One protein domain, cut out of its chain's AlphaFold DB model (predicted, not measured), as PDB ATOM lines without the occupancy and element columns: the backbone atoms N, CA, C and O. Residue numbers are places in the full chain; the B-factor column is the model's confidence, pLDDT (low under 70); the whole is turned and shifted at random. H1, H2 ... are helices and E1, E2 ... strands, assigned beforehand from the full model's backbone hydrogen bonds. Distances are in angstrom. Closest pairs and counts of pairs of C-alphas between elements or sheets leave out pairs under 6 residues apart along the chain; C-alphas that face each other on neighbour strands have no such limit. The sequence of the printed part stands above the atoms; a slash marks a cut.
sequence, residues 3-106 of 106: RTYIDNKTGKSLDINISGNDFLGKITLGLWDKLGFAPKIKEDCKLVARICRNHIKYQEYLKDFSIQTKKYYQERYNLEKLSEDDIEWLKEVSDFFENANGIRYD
ATOM      1  N   ARG A   3      27.186 -30.877  22.791       77.31
ATOM      2  CA  ARG A   3      27.525 -31.956  23.731       77.31
ATOM      3  C   ARG A   3      27.375 -31.443  25.156       77.31
ATOM      4  O   ARG A   3      27.905 -30.374  25.470       77.31
ATOM      5  N   THR A   4      26.679 -32.204  25.992       86.25
ATOM      6  CA  THR A   4      26.498 -31.879  27.409       86.25
ATOM      7  C   THR A   4      27.537 -32.640  28.216       86.25
ATOM      8  O   THR A   4      27.585 -33.867  28.178       86.25
ATOM      9  N   TYR A   5      28.391 -31.925  28.946       85.44
ATOM     10  CA  TYR A   5      29.376 -32.519  29.849       85.44
ATOM     11  C   TYR A   5      28.881 -32.500  31.274       85.44
ATOM     12  O   TYR A   5      28.367 -31.483  31.723       85.44
ATOM     13  N   ILE A   6      29.085 -33.593  32.002       88.75
ATOM     14  CA  ILE A   6      28.641 -33.729  33.388       88.75
ATOM     15  C   ILE A   6      29.834 -34.143  34.246       88.75
ATOM     16  O   ILE A   6      30.451 -35.177  33.984       88.75
ATOM     17  N   ASP A   7      30.149 -33.363  35.280       90.50
ATOM     18  CA  ASP A   7      31.161 -33.734  36.277       90.50
ATOM     19  C   ASP A   7      30.712 -34.964  37.075       90.50
ATOM     20  O   ASP A   7      29.636 -34.983  37.679       90.50
ATOM     21  N   ASN A   8      31.580 -35.973  37.136       87.75
ATOM     22  CA  ASN A   8      31.322 -37.227  37.836       87.75
ATOM     23  C   ASN A   8      31.134 -37.058  39.353       87.75
ATOM     24  O   ASN A   8      30.506 -37.915  39.974       87.75
ATOM     25  N   LYS A   9      31.676 -35.995  39.971       89.81
ATOM     26  CA  LYS A   9      31.562 -35.771  41.423       89.81
ATOM     27  C   LYS A   9      30.366 -34.906  41.799       89.81
ATOM     28  O   LYS A   9      29.641 -35.250  42.729       89.81
ATOM     29  N   THR A  10      30.208 -33.756  41.148       91.06
ATOM     30  CA  THR A  10      29.192 -32.765  41.542       91.06
ATOM     31  C   THR A  10      27.890 -32.882  40.762       91.06
ATOM     32  O   THR A  10      26.878 -32.345  41.203       91.06
ATOM     33  N   GLY A  11      27.896 -33.554  39.605       88.19
ATOM     34  CA  GLY A  11      26.754 -33.591  38.692       88.19
ATOM     35  C   GLY A  11      26.505 -32.273  37.952       88.19
ATOM     36  O   GLY A  11      25.518 -32.176  37.227       88.19
ATOM     37  N   LYS A  12      27.375 -31.264  38.110       91.56
ATOM     38  CA  LYS A  12      27.281 -29.998  37.377       91.56
ATOM     39  C   LYS A  12      27.404 -30.266  35.879       91.56
ATOM     40  O   LYS A  12      28.312 -30.990  35.465       91.56
ATOM     41  N   SER A  13      26.517 -29.662  35.090       90.19
ATOM     42  CA  SER A  13      26.532 -29.760  33.636       90.19
ATOM     43  C   SER A  13      27.130 -28.517  32.974       90.19
ATOM     44  O   SER A  13      27.055 -27.409  33.510       90.19
ATOM     45  N   LEU A  14      27.728 -28.719  31.803       88.94
ATOM     46  CA  LEU A  14      28.172 -27.674  30.892       88.94
ATOM     47  C   LEU A  14      27.764 -28.061  29.473       88.94
ATOM     48  O   LEU A  14      28.233 -29.068  28.939       88.94
ATOM     49  N   ASP A  15      26.928 -27.233  28.861       86.50
ATOM     50  CA  ASP A  15      26.507 -27.415  27.479       86.50
ATOM     51  C   ASP A  15      27.486 -26.706  26.548       86.50
ATOM     52  O   ASP A  15      27.639 -25.484  26.582       86.50
ATOM     53  N   ILE A  16      28.162 -27.479  25.700       82.75
ATOM     54  CA  ILE A  16      29.052 -26.935  24.678       82.75
ATOM     55  C   ILE A  16      28.356 -27.018  23.331       82.75
ATOM     56  O   ILE A  16      28.213 -28.087  22.733       82.75
ATOM     57  N   ASN A  17      27.968 -25.846  22.844       75.25
ATOM     58  CA  ASN A  17      27.485 -25.629  21.496       75.25
ATOM     59  C   ASN A  17      28.529 -24.760  20.783       75.25
ATOM     60  O   ASN A  17      28.474 -23.543  20.865       75.25
ATOM     61  N   ILE A  18      29.539 -25.436  20.218       70.31
ATOM     62  CA  ILE A  18      30.672 -24.925  19.409       70.31
ATOM     63  C   ILE A  18      30.377 -23.600  18.654       70.31
ATOM     64  O   ILE A  18      29.253 -23.418  18.198       70.31
ATOM     65  N   SER A  19      31.283 -22.669  18.330       67.06
ATOM     66  CA  SER A  19      32.734 -22.441  18.482       67.06
ATOM     67  C   SER A  19      33.061 -21.731  19.828       67.06
ATOM     68  O   SER A  19      32.209 -21.765  20.691       67.06
ATOM     69  N   GLY A  20      34.221 -21.171  20.204       75.75
ATOM     70  CA  GLY A  20      35.265 -20.445  19.467       75.75
ATOM     71  C   GLY A  20      36.677 -21.050  19.536       75.75
ATOM     72  O   GLY A  20      37.079 -21.600  20.555       75.75
ATOM     73  N   ASN A  21      37.505 -21.021  18.488       66.50
ATOM     74  CA  ASN A  21      37.134 -21.346  17.111       66.50
ATOM     75  C   ASN A  21      37.244 -22.875  16.933       66.50
ATOM     76  O   ASN A  21      38.280 -23.492  17.185       66.50
ATOM     77  N   ASP A  22      36.059 -23.444  16.679       66.06
ATOM     78  CA  ASP A  22      35.534 -24.808  16.889       66.06
ATOM     79  C   ASP A  22      36.041 -25.604  18.104       66.06
ATOM     80  O   ASP A  22      36.507 -26.743  18.014       66.06
ATOM     81  N   PHE A  23      35.901 -24.957  19.267       69.75
ATOM     82  CA  PHE A  23      36.425 -25.352  20.576       69.75
ATOM     83  C   PHE A  23      37.927 -25.638  20.516       69.75
ATOM     84  O   PHE A  23      38.410 -26.753  20.731       69.75
ATOM     85  N   LEU A  24      38.626 -24.578  20.100       69.62
ATOM     86  CA  LEU A  24      40.055 -24.449  19.816       69.62
ATOM     87  C   LEU A  24      40.669 -25.709  19.200       69.62
ATOM     88  O   LEU A  24      41.593 -26.340  19.726       69.62
ATOM     89  N   GLY A  25      40.078 -26.065  18.053       59.78
ATOM     90  CA  GLY A  25      40.441 -27.208  17.211       59.78
ATOM     91  C   GLY A  25      40.046 -28.569  17.787       59.78
ATOM     92  O   GLY A  25      40.670 -29.578  17.454       59.78
ATOM     93  N   LYS A  26      39.046 -28.580  18.677       67.81
ATOM     94  CA  LYS A  26      38.592 -29.679  19.548       67.81
ATOM     95  C   LYS A  26      39.731 -30.227  20.374       67.81
ATOM     96  O   LYS A  26      40.147 -31.375  20.200       67.81
ATOM     97  N   ILE A  27      40.198 -29.332  21.250       66.44
ATOM     98  CA  ILE A  27      41.359 -29.450  22.146       66.44
ATOM     99  C   ILE A  27      42.637 -29.776  21.377       66.44
ATOM    100  O   ILE A  27      43.388 -30.686  21.708       66.44
ATOM    101  N   THR A  28      42.822 -29.031  20.287       62.28
ATOM    102  CA  THR A  28      44.050 -28.983  19.490       62.28
ATOM    103  C   THR A  28      44.592 -30.378  19.132       62.28
ATOM    104  O   THR A  28      45.755 -30.705  19.341       62.28
ATOM    105  N   LEU A  29      43.686 -31.173  18.543       59.78
ATOM    106  CA  LEU A  29      43.905 -32.407  17.771       59.78
ATOM    107  C   LEU A  29      44.261 -33.703  18.514       59.78
ATOM    108  O   LEU A  29      45.030 -34.525  18.026       59.78
ATOM    109  N   GLY A  30      43.535 -33.981  19.589       54.84
ATOM    110  CA  GLY A  30      43.162 -35.356  19.936       54.84
ATOM    111  C   GLY A  30      41.749 -35.768  19.499       54.84
ATOM    112  O   GLY A  30      41.313 -36.846  19.878       54.84
ATOM    113  N   LEU A  31      41.017 -34.906  18.769       56.06
ATOM    114  CA  LEU A  31      39.706 -35.107  18.107       56.06
ATOM    115  C   LEU A  31      38.749 -36.141  18.747       56.06
ATOM    116  O   LEU A  31      38.153 -36.955  18.043       56.06
ATOM    117  N   TRP A  32      38.608 -36.068  20.069       58.69
ATOM    118  CA  TRP A  32      37.540 -36.534  20.967       58.69
ATOM    119  C   TRP A  32      36.975 -37.964  20.856       58.69
ATOM    120  O   TRP A  32      36.881 -38.628  21.877       58.69
ATOM    121  N   ASP A  33      36.656 -38.480  19.673       50.28
ATOM    122  CA  ASP A  33      36.221 -39.873  19.458       50.28
ATOM    123  C   ASP A  33      37.052 -40.588  18.366       50.28
ATOM    124  O   ASP A  33      37.104 -41.813  18.327       50.28
ATOM    125  N   LYS A  34      37.757 -39.849  17.491       44.72
ATOM    126  CA  LYS A  34      38.529 -40.422  16.366       44.72
ATOM    127  C   LYS A  34      39.982 -40.774  16.705       44.72
ATOM    128  O   LYS A  34      40.577 -41.570  15.986       44.72
ATOM    129  N   LEU A  35      40.549 -40.194  17.768       36.19
ATOM    130  CA  LEU A  35      41.924 -40.464  18.231       36.19
ATOM    131  C   LEU A  35      41.990 -40.934  19.703       36.19
ATOM    132  O   LEU A  35      43.078 -41.127  20.232       36.19
ATOM    133  N   GLY A  36      40.839 -41.142  20.362       47.75
ATOM    134  CA  GLY A  36      40.755 -41.768  21.691       47.75
ATOM    135  C   GLY A  36      40.885 -40.846  22.911       47.75
ATOM    136  O   GLY A  36      40.935 -41.358  24.027       47.75
ATOM    137  N   PHE A  37      40.913 -39.519  22.744       56.16
ATOM    138  CA  PHE A  37      41.060 -38.575  23.860       56.16
ATOM    139  C   PHE A  37      39.750 -37.836  24.165       56.16
ATOM    140  O   PHE A  37      39.538 -36.703  23.733       56.16
ATOM    141  N   ALA A  38      38.864 -38.487  24.917       68.12
ATOM    142  CA  ALA A  38      37.781 -37.810  25.624       68.12
ATOM    143  C   ALA A  38      38.249 -37.598  27.071       68.12
ATOM    144  O   ALA A  38      38.667 -38.579  27.687       68.12
ATOM    145  N   PRO A  39      38.203 -36.373  27.621       72.50
ATOM    146  CA  PRO A  39      38.639 -36.124  28.983       72.50
ATOM    147  C   PRO A  39      37.731 -36.875  29.952       72.50
ATOM    148  O   PRO A  39      36.620 -36.446  30.214       72.50
ATOM    149  N   LYS A  40      38.159 -38.038  30.441       80.38
ATOM    150  CA  LYS A  40      37.331 -38.907  31.302       80.38
ATOM    151  C   LYS A  40      37.772 -38.833  32.750       80.38
ATOM    152  O   LYS A  40      36.956 -39.002  33.655       80.38
ATOM    153  N   ILE A  41      39.057 -38.569  32.960       86.38
ATOM    154  CA  ILE A  41      39.663 -38.443  34.279       86.38
ATOM    155  C   ILE A  41      39.968 -36.981  34.598       86.38
ATOM    156  O   ILE A  41      39.954 -36.098  33.735       86.38
ATOM    157  N   LYS A  42      40.231 -36.722  35.876       87.19
ATOM    158  CA  LYS A  42      40.524 -35.388  36.406       87.19
ATOM    159  C   LYS A  42      41.704 -34.727  35.691       87.19
ATOM    160  O   LYS A  42      41.688 -33.526  35.436       87.19
ATOM    161  N   GLU A  43      42.730 -35.504  35.378       87.56
ATOM    162  CA  GLU A  43      43.960 -35.042  34.743       87.56
ATOM    163  C   GLU A  43      43.698 -34.529  33.324       87.56
ATOM    164  O   GLU A  43      44.183 -33.453  32.966       87.56
ATOM    165  N   ASP A  44      42.862 -35.228  32.554       84.44
ATOM    166  CA  ASP A  44      42.466 -34.784  31.218       84.44
ATOM    167  C   ASP A  44      41.664 -33.483  31.287       84.44
ATOM    168  O   ASP A  44      41.872 -32.573  30.486       84.44
ATOM    169  N   CYS A  45      40.776 -33.361  32.278       87.12
ATOM    170  CA  CYS A  45      39.982 -32.151  32.467       87.12
ATOM    171  C   CYS A  45      40.888 -30.945  32.770       87.12
ATOM    172  O   CYS A  45      40.780 -29.896  32.133       87.12
ATOM    173  N   LYS A  46      41.890 -31.118  33.640       90.19
ATOM    174  CA  LYS A  46      42.903 -30.081  33.899       90.19
ATOM    175  C   LYS A  46      43.691 -29.687  32.650       90.19
ATOM    176  O   LYS A  46      44.043 -28.516  32.500       90.19
ATOM    177  N   LEU A  47      43.985 -30.638  31.763       87.06
ATOM    178  CA  LEU A  47      44.661 -30.346  30.500       87.06
ATOM    179  C   LEU A  47      43.796 -29.456  29.600       87.06
ATOM    180  O   LEU A  47      44.299 -28.454  29.089       87.06
ATOM    181  N   VAL A  48      42.503 -29.767  29.469       87.75
ATOM    182  CA  VAL A  48      41.547 -28.935  28.717       87.75
ATOM    183  C   VAL A  48      41.500 -27.514  29.280       87.75
ATOM    184  O   VAL A  48      41.695 -26.553  28.535       87.75
ATOM    185  N   ALA A  49      41.356 -27.368  30.600       91.25
ATOM    186  CA  ALA A  49      41.339 -26.060  31.256       91.25
ATOM    187  C   ALA A  49      42.605 -25.234  30.966       91.25
ATOM    188  O   ALA A  49      42.538 -24.036  30.673       91.25
ATOM    189  N   ARG A  50      43.775 -25.881  30.995       90.19
ATOM    190  CA  ARG A  50      45.057 -25.228  30.708       90.19
ATOM    191  C   ARG A  50      45.148 -24.728  29.266       90.19
ATOM    192  O   ARG A  50      45.666 -23.633  29.045       90.19
ATOM    193  N   ILE A  51      44.663 -25.508  28.300       87.56
ATOM    194  CA  ILE A  51      44.644 -25.114  26.884       87.56
ATOM    195  C   ILE A  51      43.798 -23.849  26.708       87.56
ATOM    196  O   ILE A  51      44.287 -22.867  26.146       87.56
ATOM    197  N   CYS A  52      42.584 -23.829  27.265       89.75
ATOM    198  CA  CYS A  52      41.698 -22.662  27.212       89.75
ATOM    199  C   CYS A  52      42.376 -21.405  27.783       89.75
ATOM    200  O   CYS A  52      42.435 -20.371  27.117       89.75
ATOM    201  N   ARG A  53      42.980 -21.501  28.975       91.81
ATOM    202  CA  ARG A  53      43.653 -20.363  29.633       91.81
ATOM    203  C   ARG A  53      44.842 -19.818  28.859       91.81
ATOM    204  O   ARG A  53      45.034 -18.605  28.798       91.81
ATOM    205  N   ASN A  54      45.635 -20.696  28.252       88.44
ATOM    206  CA  ASN A  54      46.759 -20.271  27.423       88.44
ATOM    207  C   ASN A  54      46.283 -19.466  26.210       88.44
ATOM    208  O   ASN A  54      46.885 -18.443  25.886       88.44
ATOM    209  N   HIS A  55      45.191 -19.894  25.573       86.62
ATOM    210  CA  HIS A  55      44.597 -19.153  24.464       86.62
ATOM    211  C   HIS A  55      44.052 -17.793  24.902       86.62
ATOM    212  O   HIS A  55      44.323 -16.805  24.223       86.62
ATOM    213  N   ILE A  56      43.371 -17.709  26.049       89.44
ATOM    214  CA  ILE A  56      42.883 -16.432  26.599       89.44
ATOM    215  C   ILE A  56      44.050 -15.463  26.824       89.44
ATOM    216  O   ILE A  56      44.054 -14.359  26.280       89.44
ATOM    217  N   LYS A  57      45.093 -15.905  27.536       87.94
ATOM    218  CA  LYS A  57      46.286 -15.091  27.812       87.94
ATOM    219  C   LYS A  57      46.982 -14.622  26.533       87.94
ATOM    220  O   LYS A  57      47.522 -13.521  26.467       87.94
ATOM    221  N   TYR A  58      46.985 -15.461  25.501       83.25
ATOM    222  CA  TYR A  58      47.544 -15.098  24.208       83.25
ATOM    223  C   TYR A  58      46.721 -14.010  23.502       83.25
ATOM    224  O   TYR A  58      47.301 -13.068  22.962       83.25
ATOM    225  N   GLN A  59      45.385 -14.089  23.542       83.38
ATOM    226  CA  GLN A  59      44.523 -13.027  23.007       83.38
ATOM    227  C   GLN A  59      44.766 -11.696  23.729       83.38
ATOM    228  O   GLN A  59      44.815 -10.655  23.078       83.38
ATOM    229  N   GLU A  60      44.971 -11.724  25.049       84.62
ATOM    230  CA  GLU A  60      45.334 -10.542  25.842       84.62
ATOM    231  C   GLU A  60      46.684  -9.964  25.415       84.62
ATOM    232  O   GLU A  60      46.767  -8.774  25.130       84.62
ATOM    233  N   TYR A  61      47.714 -10.801  25.270       81.81
ATOM    234  CA  TYR A  61      49.042 -10.370  24.823       81.81
ATOM    235  C   TYR A  61      49.016  -9.714  23.436       81.81
ATOM    236  O   TYR A  61      49.710  -8.730  23.179       81.81
ATOM    237  N   LEU A  62      48.168 -10.213  22.533       79.06
ATOM    238  CA  LEU A  62      47.984  -9.598  21.224       79.06
ATOM    239  C   LEU A  62      47.286  -8.232  21.285       79.06
ATOM    240  O   LEU A  62      47.327  -7.511  20.287       79.06
ATOM    241  N   LYS A  63      46.651  -7.822  22.391       78.19
ATOM    242  CA  LYS A  63      45.998  -6.501  22.480       78.19
ATOM    243  C   LYS A  63      47.006  -5.353  22.406       78.19
ATOM    244  O   LYS A  63      46.708  -4.370  21.725       78.19
ATOM    245  N   ASP A  64      48.202  -5.534  22.952       79.75
ATOM    246  CA  ASP A  64      49.195  -4.462  23.116       79.75
ATOM    247  C   ASP A  64      50.097  -4.248  21.893       79.75
ATOM    248  O   ASP A  64      50.857  -3.284  21.810       79.75
ATOM    249  N   PHE A  65      50.018  -5.136  20.905       79.69
ATOM    250  CA  PHE A  65      50.854  -5.055  19.716       79.69
ATOM    251  C   PHE A  65      50.349  -4.081  18.650       79.69
ATOM    252  O   PHE A  65      49.163  -3.776  18.549       79.69
ATOM    253  N   SER A  66      51.255  -3.659  17.764       82.88
ATOM    254  CA  SER A  66      50.860  -2.982  16.528       82.88
ATOM    255  C   SER A  66      50.002  -3.908  15.652       82.88
ATOM    256  O   SER A  66      50.163  -5.130  15.683       82.88
ATOM    257  N   ILE A  67      49.120  -3.343  14.824       80.75
ATOM    258  CA  ILE A  67      48.266  -4.108  13.894       80.75
ATOM    259  C   ILE A  67      49.105  -5.051  13.011       80.75
ATOM    260  O   ILE A  67      48.729  -6.201  12.795       80.75
ATOM    261  N   GLN A  68      50.271  -4.588  12.552       81.88
ATOM    262  CA  GLN A  68      51.174  -5.367  11.706       81.88
ATOM    263  C   GLN A  68      51.798  -6.548  12.464       81.88
ATOM    264  O   GLN A  68      51.860  -7.658  11.939       81.88
ATOM    265  N   THR A  69      52.199  -6.331  13.717       81.00
ATOM    266  CA  THR A  69      52.721  -7.384  14.595       81.00
ATOM    267  C   THR A  69      51.640  -8.419  14.914       81.00
ATOM    268  O   THR A  69      51.902  -9.614  14.811       81.00
ATOM    269  N   LYS A  70      50.406  -7.991  15.221       80.62
ATOM    270  CA  LYS A  70      49.271  -8.906  15.447       80.62
ATOM    271  C   LYS A  70      49.030  -9.800  14.237       80.62
ATOM    272  O   LYS A  70      48.990 -11.016  14.388       80.62
ATOM    273  N   LYS A  71      48.946  -9.201  13.045       79.75
ATOM    274  CA  LYS A  71      48.719  -9.925  11.790       79.75
ATOM    275  C   LYS A  71      49.819 -10.959  11.523       79.75
ATOM    276  O   LYS A  71      49.504 -12.104  11.228       79.75
ATOM    277  N   TYR A  72      51.088 -10.592  11.728       81.62
ATOM    278  CA  TYR A  72      52.221 -11.516  11.592       81.62
ATOM    279  C   TYR A  72      52.084 -12.752  12.491       81.62
ATOM    280  O   TYR A  72      52.270 -13.880  12.038       81.62
ATOM    281  N   TYR A  73      51.752 -12.552  13.766       77.31
ATOM    282  CA  TYR A  73      51.585 -13.649  14.713       77.31
ATOM    283  C   TYR A  73      50.353 -14.512  14.394       77.31
ATOM    284  O   TYR A  73      50.437 -15.738  14.431       77.31
ATOM    285  N   GLN A  74      49.234 -13.895  14.024       77.31
ATOM    286  CA  GLN A  74      48.010 -14.610  13.654       77.31
ATOM    287  C   GLN A  74      48.221 -15.499  12.421       77.31
ATOM    288  O   GLN A  74      47.851 -16.670  12.445       77.31
ATOM    289  N   GLU A  75      48.892 -14.985  11.387       79.00
ATOM    290  CA  GLU A  75      49.202 -15.740  10.165       79.00
ATOM    291  C   GLU A  75      50.255 -16.833  10.409       79.00
ATOM    292  O   GLU A  75      50.084 -17.966   9.964       79.00
ATOM    293  N   ARG A  76      51.331 -16.534  11.155       76.50
ATOM    294  CA  ARG A  76      52.426 -17.491  11.404       76.50
ATOM    295  C   ARG A  76      51.990 -18.706  12.217       76.50
ATOM    296  O   ARG A  76      52.523 -19.794  12.008       76.50
ATOM    297  N   TYR A  77      51.080 -18.512  13.164       68.56
ATOM    298  CA  TYR A  77      50.657 -19.555  14.097       68.56
ATOM    299  C   TYR A  77      49.244 -20.081  13.812       68.56
ATOM    300  O   TYR A  77      48.757 -20.920  14.565       68.56
ATOM    301  N   ASN A  78      48.606 -19.620  12.729       65.50
ATOM    302  CA  ASN A  78      47.218 -19.932  12.380       65.50
ATOM    303  C   ASN A  78      46.249 -19.695  13.555       65.50
ATOM    304  O   ASN A  78      45.373 -20.508  13.849       65.50
ATOM    305  N   LEU A  79      46.471 -18.598  14.281       67.94
ATOM    306  CA  LEU A  79      45.710 -18.242  15.472       67.94
ATOM    307  C   LEU A  79      44.654 -17.219  15.081       67.94
ATOM    308  O   LEU A  79      44.940 -16.031  14.931       67.94
ATOM    309  N   GLU A  80      43.430 -17.701  14.902       71.44
ATOM    310  CA  GLU A  80      42.297 -16.836  14.606       71.44
ATOM    311  C   GLU A  80      41.969 -15.926  15.797       71.44
ATOM    312  O   GLU A  80      42.175 -16.257  16.973       71.44
ATOM    313  N   LYS A  81      41.468 -14.733  15.475       77.50
ATOM    314  CA  LYS A  81      40.971 -13.793  16.475       77.50
ATOM    315  C   LYS A  81      39.664 -14.341  17.050       77.50
ATOM    316  O   LYS A  81      38.726 -14.576  16.295       77.50
ATOM    317  N   LEU A  82      39.607 -14.484  18.371       82.19
ATOM    318  CA  LEU A  82      38.371 -14.817  19.077       82.19
ATOM    319  C   LEU A  82      37.515 -13.564  19.282       82.19
ATOM    320  O   LEU A  82      38.049 -12.457  19.432       82.19
ATOM    321  N   SER A  83      36.193 -13.738  19.284       86.50
ATOM    322  CA  SER A  83      35.279 -12.686  19.728       86.50
ATOM    323  C   SER A  83      35.395 -12.473  21.245       86.50
ATOM    324  O   SER A  83      35.945 -13.311  21.960       86.50
ATOM    325  N   GLU A  84      34.919 -11.335  21.752       86.25
ATOM    326  CA  GLU A  84      34.890 -11.100  23.205       86.25
ATOM    327  C   GLU A  84      33.960 -12.095  23.909       86.25
ATOM    328  O   GLU A  84      34.319 -12.617  24.964       86.25
ATOM    329  N   ASP A  85      32.846 -12.440  23.260       87.25
ATOM    330  CA  ASP A  85      31.908 -13.458  23.728       87.25
ATOM    331  C   ASP A  85      32.575 -14.841  23.809       87.25
ATOM    332  O   ASP A  85      32.449 -15.528  24.820       87.25
ATOM    333  N   ASP A  86      33.373 -15.226  22.804       86.94
ATOM    334  CA  ASP A  86      34.134 -16.484  22.837       86.94
ATOM    335  C   ASP A  86      35.192 -16.494  23.945       86.94
ATOM    336  O   ASP A  86      35.488 -17.544  24.518       86.94
ATOM    337  N   ILE A  87      35.806 -15.343  24.235       88.88
ATOM    338  CA  ILE A  87      36.798 -15.228  25.309       88.88
ATOM    339  C   ILE A  87      36.128 -15.432  26.665       88.88
ATOM    340  O   ILE A  87      36.676 -16.158  27.495       88.88
ATOM    341  N   GLU A  88      34.974 -14.807  26.898       91.12
ATOM    342  CA  GLU A  88      34.244 -14.963  28.157       91.12
ATOM    343  C   GLU A  88      33.735 -16.394  28.320       91.12
ATOM    344  O   GLU A  88      33.996 -17.041  29.334       91.12
ATOM    345  N   TRP A  89      33.147 -16.942  27.262       91.94
ATOM    346  CA  TRP A  89      32.728 -18.334  27.222       91.94
ATOM    347  C   TRP A  89      33.892 -19.309  27.494       91.94
ATOM    348  O   TRP A  89      33.759 -20.234  28.295       91.94
ATOM    349  N   LEU A  90      35.082 -19.092  26.918       90.50
ATOM    350  CA  LEU A  90      36.256 -19.933  27.193       90.50
ATOM    351  C   LEU A  90      36.712 -19.885  28.655       90.50
ATOM    352  O   LEU A  90      37.290 -20.872  29.124       90.50
ATOM    353  N   LYS A  91      36.481 -18.782  29.379       93.50
ATOM    354  CA  LYS A  91      36.772 -18.717  30.821       93.50
ATOM    355  C   LYS A  91      35.851 -19.661  31.580       93.50
ATOM    356  O   LYS A  91      36.356 -20.508  32.317       93.50
ATOM    357  N   GLU A  92      34.547 -19.587  31.318       93.06
ATOM    358  CA  GLU A  92      33.544 -20.463  31.931       93.06
ATOM    359  C   GLU A  92      33.859 -21.941  31.681       93.06
ATOM    360  O   GLU A  92      33.857 -22.759  32.607       93.06
ATOM    361  N   VAL A  93      34.208 -22.280  30.436       90.50
ATOM    362  CA  VAL A  93      34.611 -23.642  30.077       90.50
ATOM    363  C   VAL A  93      35.876 -24.048  30.836       90.50
ATOM    364  O   VAL A  93      35.936 -25.143  31.399       90.50
ATOM    365  N   SER A  94      36.889 -23.179  30.896       93.06
ATOM    366  CA  SER A  94      38.143 -23.487  31.590       93.06
ATOM    367  C   SER A  94      37.936 -23.773  33.078       93.06
ATOM    368  O   SER A  94      38.515 -24.724  33.607       93.06
ATOM    369  N   ASP A  95      37.058 -23.017  33.734       94.94
ATOM    370  CA  ASP A  95      36.782 -23.169  35.158       94.94
ATOM    371  C   ASP A  95      35.959 -24.425  35.444       94.94
ATOM    372  O   ASP A  95      36.191 -25.108  36.443       94.94
ATOM    373  N   PHE A  96      35.035 -24.790  34.554       93.38
ATOM    374  CA  PHE A  96      34.337 -26.070  34.647       93.38
ATOM    375  C   PHE A  96      35.320 -27.249  34.613       93.38
ATOM    376  O   PHE A  96      35.323 -28.085  35.520       93.38
ATOM    377  N   PHE A  97      36.191 -27.295  33.603       90.56
ATOM    378  CA  PHE A  97      37.131 -28.399  33.415       90.56
ATOM    379  C   PHE A  97      38.232 -28.449  34.488       90.56
ATOM    380  O   PHE A  97      38.682 -29.536  34.846       90.56
ATOM    381  N   GLU A  98      38.662 -27.317  35.049       94.31
ATOM    382  CA  GLU A  98      39.653 -27.322  36.135       94.31
ATOM    383  C   GLU A  98      39.123 -28.005  37.406       94.31
ATOM    384  O   GLU A  98      39.868 -28.699  38.107       94.31
ATOM    385  N   ASN A  99      37.836 -27.806  37.691       92.62
ATOM    386  CA  ASN A  99      37.191 -28.263  38.919       92.62
ATOM    387  C   ASN A  99      36.552 -29.653  38.797       92.62
ATOM    388  O   ASN A  99      36.247 -30.274  39.819       92.62
ATOM    389  N   ALA A 100      36.373 -30.160  37.576       89.75
ATOM    390  CA  ALA A 100      35.785 -31.469  37.327       89.75
ATOM    391  C   ALA A 100      36.673 -32.616  37.842       89.75
ATOM    392  O   ALA A 100      37.903 -32.598  37.727       89.75
ATOM    393  N   ASN A 101      36.049 -33.673  38.368       87.62
ATOM    394  CA  ASN A 101      36.740 -34.888  38.810       87.62
ATOM    395  C   ASN A 101      36.600 -36.008  37.766       87.62
ATOM    396  O   ASN A 101      36.250 -37.146  38.092       87.62
ATOM    397  N   GLY A 102      36.855 -35.653  36.504       85.12
ATOM    398  CA  GLY A 102      36.459 -36.441  35.340       85.12
ATOM    399  C   GLY A 102      35.038 -36.109  34.894       85.12
ATOM    400  O   GLY A 102      34.224 -35.635  35.689       85.12
ATOM    401  N   ILE A 103      34.737 -36.361  33.623       86.75
ATOM    402  CA  ILE A 103      33.426 -36.053  33.055       86.75
ATOM    403  C   ILE A 103      32.859 -37.227  32.260       86.75
ATOM    404  O   ILE A 103      33.588 -38.059  31.713       86.75
ATOM    405  N   ARG A 104      31.532 -37.261  32.180       85.81
ATOM    406  CA  ARG A 104      30.764 -38.047  31.208       85.81
ATOM    407  C   ARG A 104      30.062 -37.105  30.233       85.81
ATOM    408  O   ARG A 104      29.958 -35.909  30.512       85.81
ATOM    409  N   TYR A 105      29.619 -37.631  29.097       76.88
ATOM    410  CA  TYR A 105      28.932 -36.847  28.079       76.88
ATOM    411  C   TYR A 105      27.716 -37.579  27.527       76.88
ATOM    412  O   TYR A 105      27.790 -38.790  27.310       76.88
ATOM    413  N   ASP A 106      26.659 -36.805  27.291       65.00
ATOM    414  CA  ASP A 106      25.420 -37.204  26.618       65.00
ATOM    415  C   ASP A 106      25.283 -36.458  25.275       65.00
ATOM    416  O   ASP A 106      25.782 -35.304  25.161       65.00
TER     417      ASP A 106
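What this domain is: This is residues 3 to 106 of the 106 residues of an uncharacterized protein of marine sediment metagenome (UniProt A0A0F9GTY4). Two long helices, H2 and H4, run side by side in opposite ways, and a small antiparallel sheet of three strands packs on the later part of H4, residues 89 to 99. H2 makes much of the long axis; H3 folds back from its far end, H1 packs on H2 with a few residues, and the loop of residues 31 to 36 sticks out. The printed part has 104 residues, with four named helices and three named strands in the order E1 E2 H1 H2 H3 H4 E3, and its class is mostly helix. The sheet's order is E2 E1 E3. The whole is compact, with a radius of gyration of the C-alphas of 14.7 A, yet elongated, spanning 46 by 26 by 22 A.

How they stand to each other: In the sheet, E1, residues 3 to 7, is the inner strand between the edge strands E2, residues 13 to 17, and E3, residues 103 to 105. E1 and E2 form a hairpin, antiparallel at 157 degrees, with N 5 and O 14 at 2.9 A and N 14 and O 5 at 2.8 A, within hydrogen-bond range. E1 and E3 are antiparallel at 150 degrees, with N 6 and O 104 at 2.9 A. H4, residues 84 to 99, is on one face of the sheet, two layers, a helix layer over a strand layer; its height over the sheet is 10.9 A. It lies over E2 and E1 and runs along the strands, at 22 degrees to E1 on the local plane. H2, residues 42 to 64, touches H4 at a shallow tilt of 29 degrees, opposite ways; the closest C-alphas are those of Ala 49 and Ser 94, 4.1 A apart. H2 only grazes the sheet, with residues 42 to 45. H1, residues 21 to 29, only just touches H2, with 3 pairs of C-alphas within 8 A, the closest those of Ile 27 and Val 48 at 6.6 A, at a steep tilt of 53 degrees, opposite ways; H2 touches H1 with residues 48 to 52 alone. H3, residues 67 to 77, is close to H2 but not clearly touching, the closest C-alphas being those of Leu 62 and Lys 70 at 6.0 A. H3 and H4 are apart. In H3 and H4 every O i to N i+4 pair is within hydrogen-bond range; in H1 4 of 5 are, and in H2 18 of 19.

Where its parts are: E1 begins at C-alpha 3, (27.525, -31.956, 23.731), and is 13.2 A long; E2 is 12.9 A. H2 runs 34.8 A from C-alpha 42, (40.524, -35.388, 36.406), to C-alpha 64; H4 measures 23.4 A, H3 15.6 A and H1 13.0 A. E3, 6.8 A long, ends at C-alpha 105, (28.932, -36.847, 28.079).

The domain as a whole: The two C-alphas farthest apart, of Lys 9 and Gln 68, are 46.8 A apart. The printed part has no cut; the link from H1 to H2 is long, with 12 residues. The mean pLDDT of the printed part is 79.9, and it is under 70 at residues 19, 21 to 38, 77 to 79 and 106.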